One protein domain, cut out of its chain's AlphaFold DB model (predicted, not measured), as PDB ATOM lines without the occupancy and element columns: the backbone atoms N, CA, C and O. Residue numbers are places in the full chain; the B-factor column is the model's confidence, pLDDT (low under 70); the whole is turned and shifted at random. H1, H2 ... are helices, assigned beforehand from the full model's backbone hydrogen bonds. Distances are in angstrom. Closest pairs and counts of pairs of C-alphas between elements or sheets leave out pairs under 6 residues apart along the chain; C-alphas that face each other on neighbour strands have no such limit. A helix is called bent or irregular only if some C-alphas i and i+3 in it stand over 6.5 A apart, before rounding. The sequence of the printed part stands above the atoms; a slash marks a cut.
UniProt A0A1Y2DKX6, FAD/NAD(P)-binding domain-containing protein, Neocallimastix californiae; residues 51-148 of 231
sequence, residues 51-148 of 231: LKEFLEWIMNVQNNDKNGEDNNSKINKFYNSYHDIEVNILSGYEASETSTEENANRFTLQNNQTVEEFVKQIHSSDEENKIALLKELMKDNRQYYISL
ATOM      1  N   LEU A  51     -31.087 -33.656 -27.338       94.06
ATOM      2  CA  LEU A  51     -31.486 -35.004 -26.927       94.06
ATOM      3  C   LEU A  51     -30.967 -35.360 -25.522       94.06
ATOM      4  O   LEU A  51     -31.733 -35.854 -24.703       94.06
ATOM      5  N   LYS A  52     -29.701 -35.060 -25.217       93.31
ATOM      6  CA  LYS A  52     -29.074 -35.287 -23.907       93.31
ATOM      7  C   LYS A  52     -29.812 -34.532 -22.803       93.31
ATOM      8  O   LYS A  52     -30.228 -35.147 -21.827       93.31
ATOM      9  N   GLU A  53     -29.998 -33.227 -22.983       93.31
ATOM     10  CA  GLU A  53     -30.715 -32.369 -22.030       93.31
ATOM     11  C   GLU A  53     -32.155 -32.843 -21.817       93.31
ATOM     12  O   GLU A  53     -32.664 -32.791 -20.702       93.31
ATOM     13  N   PHE A  54     -32.806 -33.348 -22.867       93.50
ATOM     14  CA  PHE A  54     -34.161 -33.881 -22.786       93.50
ATOM     15  C   PHE A  54     -34.218 -35.169 -21.953       93.50
ATOM     16  O   PHE A  54     -35.104 -35.308 -21.111       93.50
ATOM     17  N   LEU A  55     -33.255 -36.086 -22.128       92.88
ATOM     18  CA  LEU A  55     -33.152 -37.283 -21.285       92.88
ATOM     19  C   LEU A  55     -32.880 -36.913 -19.820       92.88
ATOM     20  O   LEU A  55     -33.537 -37.437 -18.922       92.88
ATOM     21  N   GLU A  56     -31.952 -35.982 -19.573       91.19
ATOM     22  CA  GLU A  56     -31.649 -35.465 -18.230       91.19
ATOM     23  C   GLU A  56     -32.878 -34.813 -17.584       91.19
ATOM     24  O   GLU A  56     -33.178 -35.059 -16.414       91.19
ATOM     25  N   TRP A  57     -33.636 -34.036 -18.359       91.25
ATOM     26  CA  TRP A  57     -34.886 -33.430 -17.916       91.25
ATOM     27  C   TRP A  57     -35.921 -34.485 -17.495       91.25
ATOM     28  O   TRP A  57     -36.470 -34.371 -16.398       91.25
ATOM     29  N   ILE A  58     -36.140 -35.540 -18.292       91.44
ATOM     30  CA  ILE A  58     -37.058 -36.639 -17.936       91.44
ATOM     31  C   ILE A  58     -36.632 -37.306 -16.623       91.44
ATOM     32  O   ILE A  58     -37.471 -37.509 -15.738       91.44
ATOM     33  N   MET A  59     -35.340 -37.630 -16.476       89.12
ATOM     34  CA  MET A  59     -34.826 -38.266 -15.256       89.12
ATOM     35  C   MET A  59     -35.094 -37.400 -14.026       89.12
ATOM     36  O   MET A  59     -35.541 -37.911 -12.997       89.12
ATOM     37  N   ASN A  60     -34.882 -36.087 -14.148       88.06
ATOM     38  CA  ASN A  60     -35.119 -35.126 -13.075       88.06
ATOM     39  C   ASN A  60     -36.598 -35.013 -12.687       88.06
ATOM     40  O   ASN A  60     -36.897 -34.925 -11.497       88.06
ATOM     41  N   VAL A  61     -37.530 -35.042 -13.646       87.62
ATOM     42  CA  VAL A  61     -38.970 -35.045 -13.331       87.62
ATOM     43  C   VAL A  61     -39.348 -36.316 -12.566       87.62
ATOM     44  O   VAL A  61     -39.871 -36.236 -11.457       87.62
ATOM     45  N   GLN A  62     -38.979 -37.488 -13.085       85.12
ATOM     46  CA  GLN A  62     -39.308 -38.772 -12.454       85.12
ATOM     47  C   GLN A  62     -38.683 -38.949 -11.061       85.12
ATOM     48  O   GLN A  62     -39.263 -39.600 -10.192       85.12
ATOM     49  N   ASN A  63     -37.492 -38.391 -10.828       83.06
ATOM     50  CA  ASN A  63     -36.853 -38.425  -9.513       83.06
ATOM     51  C   ASN A  63     -37.533 -37.477  -8.513       83.06
ATOM     52  O   ASN A  63     -37.571 -37.788  -7.323       83.06
ATOM     53  N   ASN A  64     -38.100 -36.356  -8.973       76.56
ATOM     54  CA  ASN A  64     -38.894 -35.474  -8.115       76.56
ATOM     55  C   ASN A  64     -40.213 -36.130  -7.691       76.56
ATOM     56  O   ASN A  64     -40.551 -36.063  -6.510       76.56
ATOM     57  N   ASP A  65     -40.893 -36.839  -8.598       68.50
ATOM     58  CA  ASP A  65     -42.125 -37.580  -8.276       68.50
ATOM     59  C   ASP A  65     -41.904 -38.639  -7.182       68.50
ATOM     60  O   ASP A  65     -42.766 -38.869  -6.332       68.50
ATOM     61  N   LYS A  66     -40.719 -39.266  -7.154       68.06
ATOM     62  CA  LYS A  66     -40.355 -40.290  -6.157       68.06
ATOM     63  C   LYS A  66     -40.043 -39.721  -4.769       68.06
ATOM     64  O   LYS A  66     -40.207 -40.434  -3.781       68.06
ATOM     65  N   ASN A  67     -39.593 -38.469  -4.680       62.34
ATOM     66  CA  ASN A  67     -39.010 -37.895  -3.461       62.34
ATOM     67  C   ASN A  67     -39.978 -37.060  -2.602       62.34
ATOM     68  O   ASN A  67     -39.502 -36.358  -1.720       62.34
ATOM     69  N   GLY A  68     -41.297 -37.134  -2.831       56.81
ATOM     70  CA  GLY A  68     -42.378 -36.617  -1.965       56.81
ATOM     71  C   GLY A  68     -42.073 -35.385  -1.086       56.81
ATOM     72  O   GLY A  68     -41.493 -35.526  -0.020       56.81
ATOM     73  N   GLU A  69     -42.547 -34.199  -1.496       55.16
ATOM     74  CA  GLU A  69     -42.603 -32.925  -0.734       55.16
ATOM     75  C   GLU A  69     -41.563 -32.713   0.393       55.16
ATOM     76  O   GLU A  69     -41.907 -32.419   1.543       55.16
ATOM     77  N   ASP A  70     -40.270 -32.751   0.066       49.91
ATOM     78  CA  ASP A  70     -39.253 -32.301   1.013       49.91
ATOM     79  C   ASP A  70     -39.261 -30.761   1.104       49.91
ATOM     80  O   ASP A  70     -38.918 -30.025   0.172       49.91
ATOM     81  N   ASN A  71     -39.703 -30.241   2.253       47.28
ATOM     82  CA  ASN A  71     -40.107 -28.843   2.463       47.28
ATOM     83  C   ASN A  71     -38.993 -27.778   2.309       47.28
ATOM     84  O   ASN A  71     -39.291 -26.582   2.412       47.28
ATOM     85  N   ASN A  72     -37.749 -28.185   2.021       45.44
ATOM     86  CA  ASN A  72     -36.573 -27.319   1.863       45.44
ATOM     87  C   ASN A  72     -36.043 -27.181   0.416       45.44
ATOM     88  O   ASN A  72     -35.184 -26.332   0.189       45.44
ATOM     89  N   SER A  73     -36.567 -27.909  -0.583       49.94
ATOM     90  CA  SER A  73     -36.122 -27.802  -1.997       49.94
ATOM     91  C   SER A  73     -36.923 -26.794  -2.848       49.94
ATOM     92  O   SER A  73     -36.803 -26.756  -4.073       49.94
ATOM     93  N   LYS A  74     -37.715 -25.923  -2.198       51.31
ATOM     94  CA  LYS A  74     -38.761 -25.026  -2.755       51.31
ATOM     95  C   LYS A  74     -38.357 -24.055  -3.882       51.31
ATOM     96  O   LYS A  74     -39.198 -23.267  -4.321       51.31
ATOM     97  N   ILE A  75     -37.116 -24.067  -4.357       52.84
ATOM     98  CA  ILE A  75     -36.621 -23.076  -5.316       52.84
ATOM     99  C   ILE A  75     -36.887 -23.497  -6.764       52.84
ATOM    100  O   ILE A  75     -37.287 -22.635  -7.555       52.84
ATOM    101  N   ASN A  76     -36.790 -24.784  -7.127       60.12
ATOM    102  CA  ASN A  76     -37.014 -25.196  -8.518       60.12
ATOM    103  C   ASN A  76     -38.351 -25.913  -8.754       60.12
ATOM    104  O   ASN A  76     -38.409 -27.109  -9.008       60.12
ATOM    105  N   LYS A  77     -39.443 -25.136  -8.718       68.94
ATOM    106  CA  LYS A  77     -40.802 -25.598  -9.059       68.94
ATOM    107  C   LYS A  77     -40.980 -26.012 -10.528       68.94
ATOM    108  O   LYS A  77     -42.071 -26.445 -10.877       68.94
ATOM    109  N   PHE A  78     -39.970 -25.829 -11.383       79.38
ATOM    110  CA  PHE A  78     -40.068 -26.127 -12.812       79.38
ATOM    111  C   PHE A  78     -40.370 -27.605 -13.070       79.38
ATOM    112  O   PHE A  78     -41.285 -27.922 -13.816       79.38
ATOM    113  N   TYR A  79     -39.650 -28.515 -12.417       78.81
ATOM    114  CA  TYR A  79     -39.880 -29.948 -12.602       78.81
ATOM    115  C   TYR A  79     -41.234 -30.383 -12.030       78.81
ATOM    116  O   TYR A  79     -41.927 -31.171 -12.658       78.81
ATOM    117  N   ASN A  80     -41.670 -29.765 -10.928       79.38
ATOM    118  CA  ASN A  80     -42.952 -30.041 -10.274       79.38
ATOM    119  C   ASN A  80     -44.184 -29.635 -11.102       79.38
ATOM    120  O   ASN A  80     -45.300 -29.821 -10.634       79.38
ATOM    121  N   SER A  81     -44.039 -28.991 -12.265       82.81
ATOM    122  CA  SER A  81     -45.188 -28.764 -13.156       82.81
ATOM    123  C   SER A  81     -45.448 -29.926 -14.112       82.81
ATOM    124  O   SER A  81     -46.474 -29.920 -14.789       82.81
ATOM    125  N   TYR A  82     -44.545 -30.905 -14.171       85.62
ATOM    126  CA  TYR A  82     -44.631 -32.061 -15.054       85.62
ATOM    127  C   TYR A  82     -44.775 -33.322 -14.208       85.62
ATOM    128  O   TYR A  82     -44.034 -33.505 -13.255       85.62
ATOM    129  N   HIS A  83     -45.735 -34.168 -14.566       85.50
ATOM    130  CA  HIS A  83     -46.028 -35.432 -13.891       85.50
ATOM    131  C   HIS A  83     -46.442 -36.458 -14.950       85.50
ATOM    132  O   HIS A  83     -46.689 -36.085 -16.102       85.50
ATOM    133  N   ASP A  84     -46.536 -37.728 -14.560       86.31
ATOM    134  CA  ASP A  84     -47.052 -38.815 -15.405       86.31
ATOM    135  C   ASP A  84     -46.290 -38.978 -16.738       86.31
ATOM    136  O   ASP A  84     -46.875 -39.211 -17.796       86.31
ATOM    137  N   ILE A  85     -44.956 -38.849 -16.704       86.94
ATOM    138  CA  ILE A  85     -44.122 -39.019 -17.901       86.94
ATOM    139  C   ILE A  85     -43.989 -40.502 -18.259       86.94
ATOM    140  O   ILE A  85     -43.268 -41.257 -17.599       86.94
ATOM    141  N   GLU A  86     -44.605 -40.886 -19.375       88.31
ATOM    142  CA  GLU A  86     -44.405 -42.176 -20.030       88.31
ATOM    143  C   GLU A  86     -43.334 -42.067 -21.127       88.31
ATOM    144  O   GLU A  86     -43.404 -41.211 -22.011       88.31
ATOM    145  N   VAL A  87     -42.342 -42.959 -21.086       87.50
ATOM    146  CA  VAL A  87     -41.273 -43.027 -22.088       87.50
ATOM    147  C   VAL A  87     -41.334 -44.360 -22.809       87.50
ATOM    148  O   VAL A  87     -41.092 -45.408 -22.217       87.50
ATOM    149  N   ASN A  88     -41.548 -44.300 -24.121       86.38
ATOM    150  CA  ASN A  88     -41.507 -45.463 -24.995       86.38
ATOM    151  C   ASN A  88     -40.373 -45.312 -26.011       86.38
ATOM    152  O   ASN A  88     -40.429 -44.467 -26.901       86.38
ATOM    153  N   ILE A  89     -39.346 -46.155 -25.886       85.56
ATOM    154  CA  ILE A  89     -38.284 -46.275 -26.890       85.56
ATOM    155  C   ILE A  89     -38.696 -47.382 -27.854       85.56
ATOM    156  O   ILE A  89     -38.631 -48.564 -27.513       85.56
ATOM    157  N   LEU A  90     -39.139 -46.981 -29.042       82.88
ATOM    158  CA  LEU A  90     -39.538 -47.883 -30.114       82.88
ATOM    159  C   LEU A  90     -38.425 -47.922 -31.159       82.88
ATOM    160  O   LEU A  90     -38.039 -46.879 -31.685       82.88
ATOM    161  N   SER A  91     -37.920 -49.114 -31.471       72.12
ATOM    162  CA  SER A  91     -36.974 -49.308 -32.567       72.12
ATOM    163  C   SER A  91     -37.464 -50.413 -33.503       72.12
ATOM    164  O   SER A  91     -38.043 -51.406 -33.070       72.12
ATOM    165  N   GLY A  92     -37.223 -50.219 -34.799       65.25
ATOM    166  CA  GLY A  92     -37.008 -51.313 -35.751       65.25
ATOM    167  C   GLY A  92     -35.521 -51.428 -36.101       65.25
ATOM    168  O   GLY A  92     -35.186 -51.797 -37.220       65.25
ATOM    169  N   TYR A  93     -34.651 -50.976 -35.190       61.44
ATOM    170  CA  TYR A  93     -33.216 -50.841 -35.404       61.44
ATOM    171  C   TYR A  93     -32.524 -52.153 -35.044       61.44
ATOM    172  O   TYR A  93     -32.573 -52.581 -33.892       61.44
ATOM    173  N   GLU A  94     -31.876 -52.772 -36.025       60.66
ATOM    174  CA  GLU A  94     -30.962 -53.889 -35.808       60.66
ATOM    175  C   GLU A  94     -29.555 -53.312 -35.634       60.66
ATOM    176  O   GLU A  94     -29.038 -52.640 -36.528       60.66
ATOM    177  N   ALA A  95     -28.945 -53.526 -34.468       58.66
ATOM    178  CA  ALA A  95     -27.613 -53.009 -34.190       58.66
ATOM    179  C   ALA A  95     -26.594 -53.591 -35.184       58.66
ATOM    180  O   ALA A  95     -26.380 -54.800 -35.234       58.66
ATOM    181  N   SER A  96     -25.927 -52.737 -35.965       57.50
ATOM    182  CA  SER A  96     -24.767 -53.171 -36.744       57.50
ATOM    183  C   SER A  96     -23.578 -53.392 -35.801       57.50
ATOM    184  O   SER A  96     -23.162 -52.452 -35.124       57.50
ATOM    185  N   GLU A  97     -23.004 -54.600 -35.785       52.31
ATOM    186  CA  GLU A  97     -21.904 -55.032 -34.892       52.31
ATOM    187  C   GLU A  97     -20.559 -54.288 -35.067       52.31
ATOM    188  O   GLU A  97     -19.548 -54.659 -34.474       52.31
ATOM    189  N   THR A  98     -20.484 -53.227 -35.868       49.75
ATOM    190  CA  THR A  98     -19.218 -52.575 -36.217       49.75
ATOM    191  C   THR A  98     -19.101 -51.167 -35.648       49.75
ATOM    192  O   THR A  98     -19.319 -50.167 -36.326       49.75
ATOM    193  N   SER A  99     -18.614 -51.077 -34.412       51.41
ATOM    194  CA  SER A  99     -17.851 -49.903 -33.980       51.41
ATOM    195  C   SER A  99     -16.737 -50.311 -33.021       51.41
ATOM    196  O   SER A  99     -16.956 -50.463 -31.823       51.41
ATOM    197  N   THR A 100     -15.532 -50.495 -33.562       50.59
ATOM    198  CA  THR A 100     -14.290 -50.569 -32.786       50.59
ATOM    199  C   THR A 100     -14.034 -49.220 -32.120       50.59
ATOM    200  O   THR A 100     -13.911 -48.198 -32.798       50.59
ATOM    201  N   GLU A 101     -13.994 -49.219 -30.790       59.53
ATOM    202  CA  GLU A 101     -13.740 -48.043 -29.962       59.53
ATOM    203  C   GLU A 101     -12.258 -47.657 -30.002       59.53
ATOM    204  O   GLU A 101     -11.441 -48.244 -29.299       59.53
ATOM    205  N   GLU A 102     -11.900 -46.624 -30.767       55.19
ATOM    206  CA  GLU A 102     -10.628 -45.924 -30.572       55.19
ATOM    207  C   GLU A 102     -10.850 -44.402 -30.542       55.19
ATOM    208  O   GLU A 102     -11.383 -43.803 -31.476       55.19
ATOM    209  N   ASN A 103     -10.425 -43.788 -29.429       55.03
ATOM    210  CA  ASN A 103     -10.474 -42.360 -29.078       55.03
ATOM    211  C   ASN A 103     -11.870 -41.738 -28.865       55.03
ATOM    212  O   ASN A 103     -12.294 -40.829 -29.581       55.03
ATOM    213  N   ALA A 104     -12.553 -42.146 -27.790       65.44
ATOM    214  CA  ALA A 104     -13.740 -41.447 -27.296       65.44
ATOM    215  C   ALA A 104     -13.362 -40.119 -26.611       65.44
ATOM    216  O   ALA A 104     -12.556 -40.077 -25.681       65.44
ATOM    217  N   ASN A 105     -13.960 -39.013 -27.055       80.75
ATOM    218  CA  ASN A 105     -13.792 -37.717 -26.402       80.75
ATOM    219  C   ASN A 105     -14.667 -37.616 -25.126       80.75
ATOM    220  O   ASN A 105     -15.606 -38.388 -24.926       80.75
ATOM    221  N   ARG A 106     -14.384 -36.628 -24.259       79.94
ATOM    222  CA  ARG A 106     -15.123 -36.407 -22.995       79.94
ATOM    223  C   ARG A 106     -16.630 -36.198 -23.198       79.94
ATOM    224  O   ARG A 106     -17.407 -36.598 -22.339       79.94
ATOM    225  N   PHE A 107     -17.037 -35.583 -24.306       77.31
ATOM    226  CA  PHE A 107     -18.447 -35.335 -24.613       77.31
ATOM    227  C   PHE A 107     -19.185 -36.639 -24.961       77.31
ATOM    228  O   PHE A 107     -20.255 -36.898 -24.423       77.31
ATOM    229  N   THR A 108     -18.581 -37.505 -25.777       78.31
ATOM    230  CA  THR A 108     -19.094 -38.845 -26.096       78.31
ATOM    231  C   THR A 108     -19.209 -39.708 -24.842       78.31
ATOM    232  O   THR A 108     -20.220 -40.376 -24.655       78.31
ATOM    233  N   LEU A 109     -18.211 -39.656 -23.951       79.25
ATOM    234  CA  LEU A 109     -18.252 -40.367 -22.669       79.25
ATOM    235  C   LEU A 109     -19.425 -39.905 -21.795       79.25
ATOM    236  O   LEU A 109     -20.158 -40.743 -21.280       79.25
ATOM    237  N   GLN A 110     -19.634 -38.590 -21.672       78.75
ATOM    238  CA  GLN A 110     -20.769 -38.040 -20.923       78.75
ATOM    239  C   GLN A 110     -22.107 -38.467 -21.527       78.75
ATOM    240  O   GLN A 110     -22.979 -38.915 -20.794       78.75
ATOM    241  N   ASN A 111     -22.260 -38.398 -22.852       83.44
ATOM    242  CA  ASN A 111     -23.492 -38.836 -23.510       83.44
ATOM    243  C   ASN A 111     -23.755 -40.330 -23.286       83.44
ATOM    244  O   ASN A 111     -24.886 -40.713 -23.001       83.44
ATOM    245  N   ASN A 112     -22.721 -41.170 -23.373       84.38
ATOM    246  CA  ASN A 112     -22.850 -42.605 -23.127       84.38
ATOM    247  C   ASN A 112     -23.285 -42.893 -21.684       84.38
ATOM    248  O   ASN A 112     -24.175 -43.716 -21.482       84.38
ATOM    249  N   GLN A 113     -22.709 -42.189 -20.706       85.25
ATOM    250  CA  GLN A 113     -23.109 -42.290 -19.299       85.25
ATOM    251  C   GLN A 113     -24.574 -41.882 -19.101       85.25
ATOM    252  O   GLN A 113     -25.340 -42.660 -18.538       85.25
ATOM    253  N   THR A 114     -24.987 -40.727 -19.637       88.00
ATOM    254  CA  THR A 114     -26.382 -40.259 -19.575       88.00
ATOM    255  C   THR A 114     -27.351 -41.287 -20.168       88.00
ATOM    256  O   THR A 114     -28.400 -41.547 -19.587       88.00
ATOM    257  N   VAL A 115     -27.010 -41.902 -21.308       88.06
ATOM    258  CA  VAL A 115     -27.847 -42.933 -21.946       88.06
ATOM    259  C   VAL A 115     -27.977 -44.176 -21.071       88.06
ATOM    260  O   VAL A 115     -29.078 -44.697 -20.901       88.06
ATOM    261  N   GLU A 116     -26.869 -44.665 -20.518       86.94
ATOM    262  CA  GLU A 116     -26.879 -45.859 -19.670       86.94
ATOM    263  C   GLU A 116     -27.666 -45.635 -18.374       86.94
ATOM    264  O   GLU A 116     -28.420 -46.513 -17.958       86.94
ATOM    265  N   GLU A 117     -27.522 -44.468 -17.747       88.69
ATOM    266  CA  GLU A 117     -28.311 -44.070 -16.575       88.69
ATOM    267  C   GLU A 117     -29.804 -43.970 -16.910       88.69
ATOM    268  O   GLU A 117     -30.637 -44.534 -16.195       88.69
ATOM    269  N   PHE A 118     -30.135 -43.343 -18.042       90.00
ATOM    270  CA  PHE A 118     -31.510 -43.192 -18.508       90.00
ATOM    271  C   PHE A 118     -32.202 -44.539 -18.728       90.00
ATOM    272  O   PHE A 118     -33.302 -44.761 -18.220       90.00
ATOM    273  N   VAL A 119     -31.559 -45.461 -19.455       85.62
ATOM    274  CA  VAL A 119     -32.156 -46.772 -19.762       85.62
ATOM    275  C   VAL A 119     -32.356 -47.607 -18.495       85.62
ATOM    276  O   VAL A 119     -33.400 -48.245 -18.347       85.62
ATOM    277  N   LYS A 120     -31.415 -47.543 -17.545       85.44
ATOM    278  CA  LYS A 120     -31.560 -48.209 -16.241       85.44
ATOM    279  C   LYS A 120     -32.756 -47.675 -15.452       85.44
ATOM    280  O   LYS A 120     -33.456 -48.447 -14.799       85.44
ATOM    281  N   GLN A 121     -33.007 -46.365 -15.506       83.69
ATOM    282  CA  GLN A 121     -34.101 -45.729 -14.769       83.69
ATOM    283  C   GLN A 121     -35.494 -46.129 -15.286       83.69
ATOM    284  O   GLN A 121     -36.440 -46.191 -14.499       83.69
ATOM    285  N   ILE A 122     -35.626 -46.431 -16.581       79.56
ATOM    286  CA  ILE A 122     -36.910 -46.785 -17.214       79.56
ATOM    287  C   ILE A 122     -37.263 -48.287 -17.141       79.56
ATOM    288  O   ILE A 122     -38.265 -48.686 -17.726       79.56
ATOM    289  N   HIS A 123     -36.479 -49.115 -16.430       69.81
ATOM    290  CA  HIS A 123     -36.746 -50.544 -16.159       69.81
ATOM    291  C   HIS A 123     -37.235 -51.342 -17.382       69.81
ATOM    292  O   HIS A 123     -38.328 -51.913 -17.402       69.81
ATOM    293  N   SER A 124     -36.425 -51.359 -18.436       65.00
ATOM    294  CA  SER A 124     -36.811 -51.886 -19.742       65.00
ATOM    295  C   SER A 124     -36.374 -53.349 -19.931       65.00
ATOM    296  O   SER A 124     -35.238 -53.693 -19.649       65.00
ATOM    297  N   SER A 125     -37.227 -54.204 -20.508       64.81
ATOM    298  CA  SER A 125     -36.920 -55.622 -20.789       64.81
ATOM    299  C   SER A 125     -35.936 -55.873 -21.951       64.81
ATOM    300  O   SER A 125     -35.576 -57.022 -22.185       64.81
ATOM    301  N   ASP A 126     -35.512 -54.829 -22.674       75.12
ATOM    302  CA  ASP A 126     -34.542 -54.883 -23.786       75.12
ATOM    303  C   ASP A 126     -33.563 -53.697 -23.687       75.12
ATOM    304  O   ASP A 126     -33.680 -52.696 -24.396       75.12
ATOM    305  N   GLU A 127     -32.676 -53.736 -22.689       76.88
ATOM    306  CA  GLU A 127     -31.766 -52.621 -22.390       76.88
ATOM    307  C   GLU A 127     -30.670 -52.458 -23.449       76.88
ATOM    308  O   GLU A 127     -30.375 -51.328 -23.838       76.88
ATOM    309  N   GLU A 128     -30.098 -53.549 -23.965       81.44
ATOM    310  CA  GLU A 128     -28.945 -53.495 -24.879       81.44
ATOM    311  C   GLU A 128     -29.279 -52.809 -26.211       81.44
ATOM    312  O   GLU A 128     -28.590 -51.860 -26.599       81.44
ATOM    313  N   ASN A 129     -30.371 -53.206 -26.878       81.94
ATOM    314  CA  ASN A 129     -30.761 -52.603 -28.159       81.94
ATOM    315  C   ASN A 129     -31.151 -51.128 -28.003       81.94
ATOM    316  O   ASN A 129     -30.832 -50.295 -28.856       81.94
ATOM    317  N   LYS A 130     -31.820 -50.775 -26.899       83.31
ATOM    318  CA  LYS A 130     -32.212 -49.386 -26.617       83.31
ATOM    319  C   LYS A 130     -31.008 -48.509 -26.298       83.31
ATOM    320  O   LYS A 130     -30.958 -47.374 -26.766       83.31
ATOM    321  N   ILE A 131     -30.035 -49.030 -25.547       86.25
ATOM    322  CA  ILE A 131     -28.766 -48.342 -25.294       86.25
ATOM    323  C   ILE A 131     -28.033 -48.113 -26.615       86.25
ATOM    324  O   ILE A 131     -27.579 -46.997 -26.856       86.25
ATOM    325  N   ALA A 132     -27.947 -49.127 -27.479       86.56
ATOM    326  CA  ALA A 132     -27.298 -49.002 -28.781       86.56
ATOM    327  C   ALA A 132     -27.960 -47.915 -29.647       86.56
ATOM    328  O   ALA A 132     -27.265 -47.021 -30.134       86.56
ATOM    329  N   LEU A 133     -29.295 -47.933 -29.761       87.62
ATOM    330  CA  LEU A 133     -30.054 -46.913 -30.489       87.62
ATOM    331  C   LEU A 133     -29.815 -45.513 -29.916       87.62
ATOM    332  O   LEU A 133     -29.482 -44.587 -30.649       87.62
ATOM    333  N   LEU A 134     -29.979 -45.329 -28.604       89.31
ATOM    334  CA  LEU A 134     -29.799 -44.014 -27.992       89.31
ATOM    335  C   LEU A 134     -28.356 -43.517 -28.137       89.31
ATOM    336  O   LEU A 134     -28.160 -42.338 -28.422       89.31
ATOM    337  N   LYS A 135     -27.346 -44.390 -28.012       89.25
ATOM    338  CA  LYS A 135     -25.938 -44.039 -28.270       89.25
ATOM    339  C   LYS A 135     -25.720 -43.583 -29.713       89.25
ATOM    340  O   LYS A 135     -24.954 -42.649 -29.945       89.25
ATOM    341  N   GLU A 136     -26.394 -44.205 -30.676       88.00
ATOM    342  CA  GLU A 136     -26.361 -43.759 -32.066       88.00
ATOM    343  C   GLU A 136     -27.013 -42.383 -32.235       88.00
ATOM    344  O   GLU A 136     -26.368 -41.473 -32.753       88.00
ATOM    345  N   LEU A 137     -28.231 -42.187 -31.719       89.88
ATOM    346  CA  LEU A 137     -28.934 -40.899 -31.784       89.88
ATOM    347  C   LEU A 137     -28.141 -39.773 -31.093       89.88
ATOM    348  O   LEU A 137     -28.146 -38.630 -31.553       89.88
ATOM    349  N   MET A 138     -27.396 -40.094 -30.030       89.88
ATOM    350  CA  MET A 138     -26.522 -39.149 -29.326       89.88
ATOM    351  C   MET A 138     -25.344 -38.641 -30.158       89.88
ATOM    352  O   MET A 138     -24.792 -37.586 -29.824       89.88
ATOM    353  N   LYS A 139     -24.958 -39.328 -31.245       88.56
ATOM    354  CA  LYS A 139     -23.953 -38.800 -32.188       88.56
ATOM    355  C   LYS A 139     -24.428 -37.486 -32.806       88.56
ATOM    356  O   LYS A 139     -23.632 -36.562 -32.964       88.56
ATOM    357  N   ASP A 140     -25.736 -37.370 -33.028       90.31
ATOM    358  CA  ASP A 140     -26.397 -36.196 -33.589       90.31
ATOM    359  C   ASP A 140     -27.085 -35.328 -32.530       90.31
ATOM    360  O   ASP A 140     -27.973 -34.550 -32.860       90.31
ATOM    361  N   ASN A 141     -26.654 -35.391 -31.260       91.38
ATOM    362  CA  ASN A 141     -27.306 -34.699 -30.138       91.38
ATOM    363  C   ASN A 141     -27.707 -33.241 -30.449       91.38
ATOM    364  O   ASN A 141     -28.824 -32.824 -30.168       91.38
ATOM    365  N   ARG A 142     -26.804 -32.471 -31.075       88.50
ATOM    366  CA  ARG A 142     -27.006 -31.041 -31.385       88.50
ATOM    367  C   ARG A 142     -27.975 -30.768 -32.541       88.50
ATOM    368  O   ARG A 142     -28.328 -29.612 -32.749       88.50
ATOM    369  N   GLN A 143     -28.358 -31.791 -33.302       94.31
ATOM    370  CA  GLN A 143     -29.354 -31.677 -34.369       94.31
ATOM    371  C   GLN A 143     -30.788 -31.721 -33.820       94.31
ATOM    372  O   GLN A 143     -31.724 -31.321 -34.512       94.31
ATOM    373  N   TYR A 144     -30.967 -32.173 -32.576       94.94
ATOM    374  CA  TYR A 144     -32.262 -32.211 -31.908       94.94
ATOM    375  C   TYR A 144     -32.523 -30.910 -31.151       94.94
ATOM    376  O   TYR A 144     -31.655 -30.408 -30.444       94.94
ATOM    377  N   TYR A 145     -33.752 -30.412 -31.274       93.44
ATOM    378  CA  TYR A 145     -34.329 -29.368 -30.430       93.44
ATOM    379  C   TYR A 145     -35.775 -29.763 -30.117       93.44
ATOM    380  O   TYR A 145     -36.691 -29.524 -30.903       93.44
ATOM    381  N   ILE A 146     -35.960 -30.436 -28.987       94.81
ATOM    382  CA  ILE A 146     -37.240 -30.967 -28.522       94.81
ATOM    383  C   ILE A 146     -37.884 -29.908 -27.630       94.81
ATOM    384  O   ILE A 146     -37.388 -29.624 -26.542       94.81
ATOM    385  N   SER A 147     -38.971 -29.302 -28.105       93.50
ATOM    386  CA  SER A 147     -39.710 -28.288 -27.351       93.50
ATOM    387  C   SER A 147     -40.685 -28.933 -26.372       93.50
ATOM    388  O   SER A 147     -41.449 -29.818 -26.759       93.50
ATOM    389  N   LEU A 148     -40.708 -28.444 -25.128       90.00
ATOM    390  CA  LEU A 148     -41.717 -28.856 -24.144       90.00
ATOM    391  C   LEU A 148     -43.109 -28.285 -24.447       90.00
ATOM    392  O   LEU A 148     -44.114 -28.820 -23.985       90.00
TER     393      LEU A 148
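AT A GLANCE: This is residues 51 to 148 of the 231 residues of the protein "FAD/NAD(P)-binding domain-containing protein" of Neocallimastix californiae (UniProt A0A1Y2DKX6). A crossed helical hairpin, H2 and H3, forms one part of this domain, and H1 starts on it and reaches away along the long axis. A long link with no named element, residues 67 to 105, runs from the far end of H1 back past the helices to H2; residues 70 to 77 and residues 97 to 106, of which 106 belongs to H2, stick out free. You have 98 residues, with three named helices in the order H1, H2, H3 and no named strand: an all helix domain, 49 residues in named elements. It is elongated, 50 by 29 by 22 A, and only just loose, close to compact, with a radius of gyration of the C-alphas of 15.5 A.

HOW THE PARTS SIT: Start at H1, residues 51 to 66; with residues 52 to 59 alone it touches H2, residues 106 to 121, closest at the C-alphas of Lys 52 and Asn 111, 6.6 A. They run the same way at a steep tilt of 37 degrees, only just past shallow. Look next at Leu 51 and Asn 141, C-alphas 5.3 A apart, the closest pair where H1 touches H3, residues 127 to 143, opposite ways at a steep tilt of 56 degrees; here H1 uses residues 51 to 52 alone and H3 residues 138 to 142 alone. H2 and H3 touch as a helical hairpin, closest at the C-alphas of Asn 112 and Lys 135, 6.2 A, opposite ways at a steep tilt of 45 degrees. Helix packing is mostly crossed, with 0 of 3 touching pairs at a shallow tilt. In H1 and H2 every O i to N i+4 pair is within hydrogen-bond range; in H3, 8 of 13 are.

IN THESE COORDINATES: Find C-alpha 51 at (-31.486, -35.004, -26.927); H1 runs 23.2 A to C-alpha 66. H2 begins at C-alpha 106, (-15.123, -36.407, -22.995), and spans 22.7 A. H3 spans 24.2 A and ends at C-alpha 143, (-29.354, -31.677, -34.369); it has a kink of 36 degrees near residue 137 and is irregular, C-alphas 139 and 142 being 8.4 A apart.

THE WHOLE: The C-alphas farthest apart are those of Asn 71 and Thr 98, 50.0 A. H1 to H2 is a long link of 39 residues, H2 to H3 a tight one of 5. The printed part has no cut. Look for pLDDT under 70 at residues 65 to 77, 92 to 104 and 123 to 125; the mean of the printed part is 77.8.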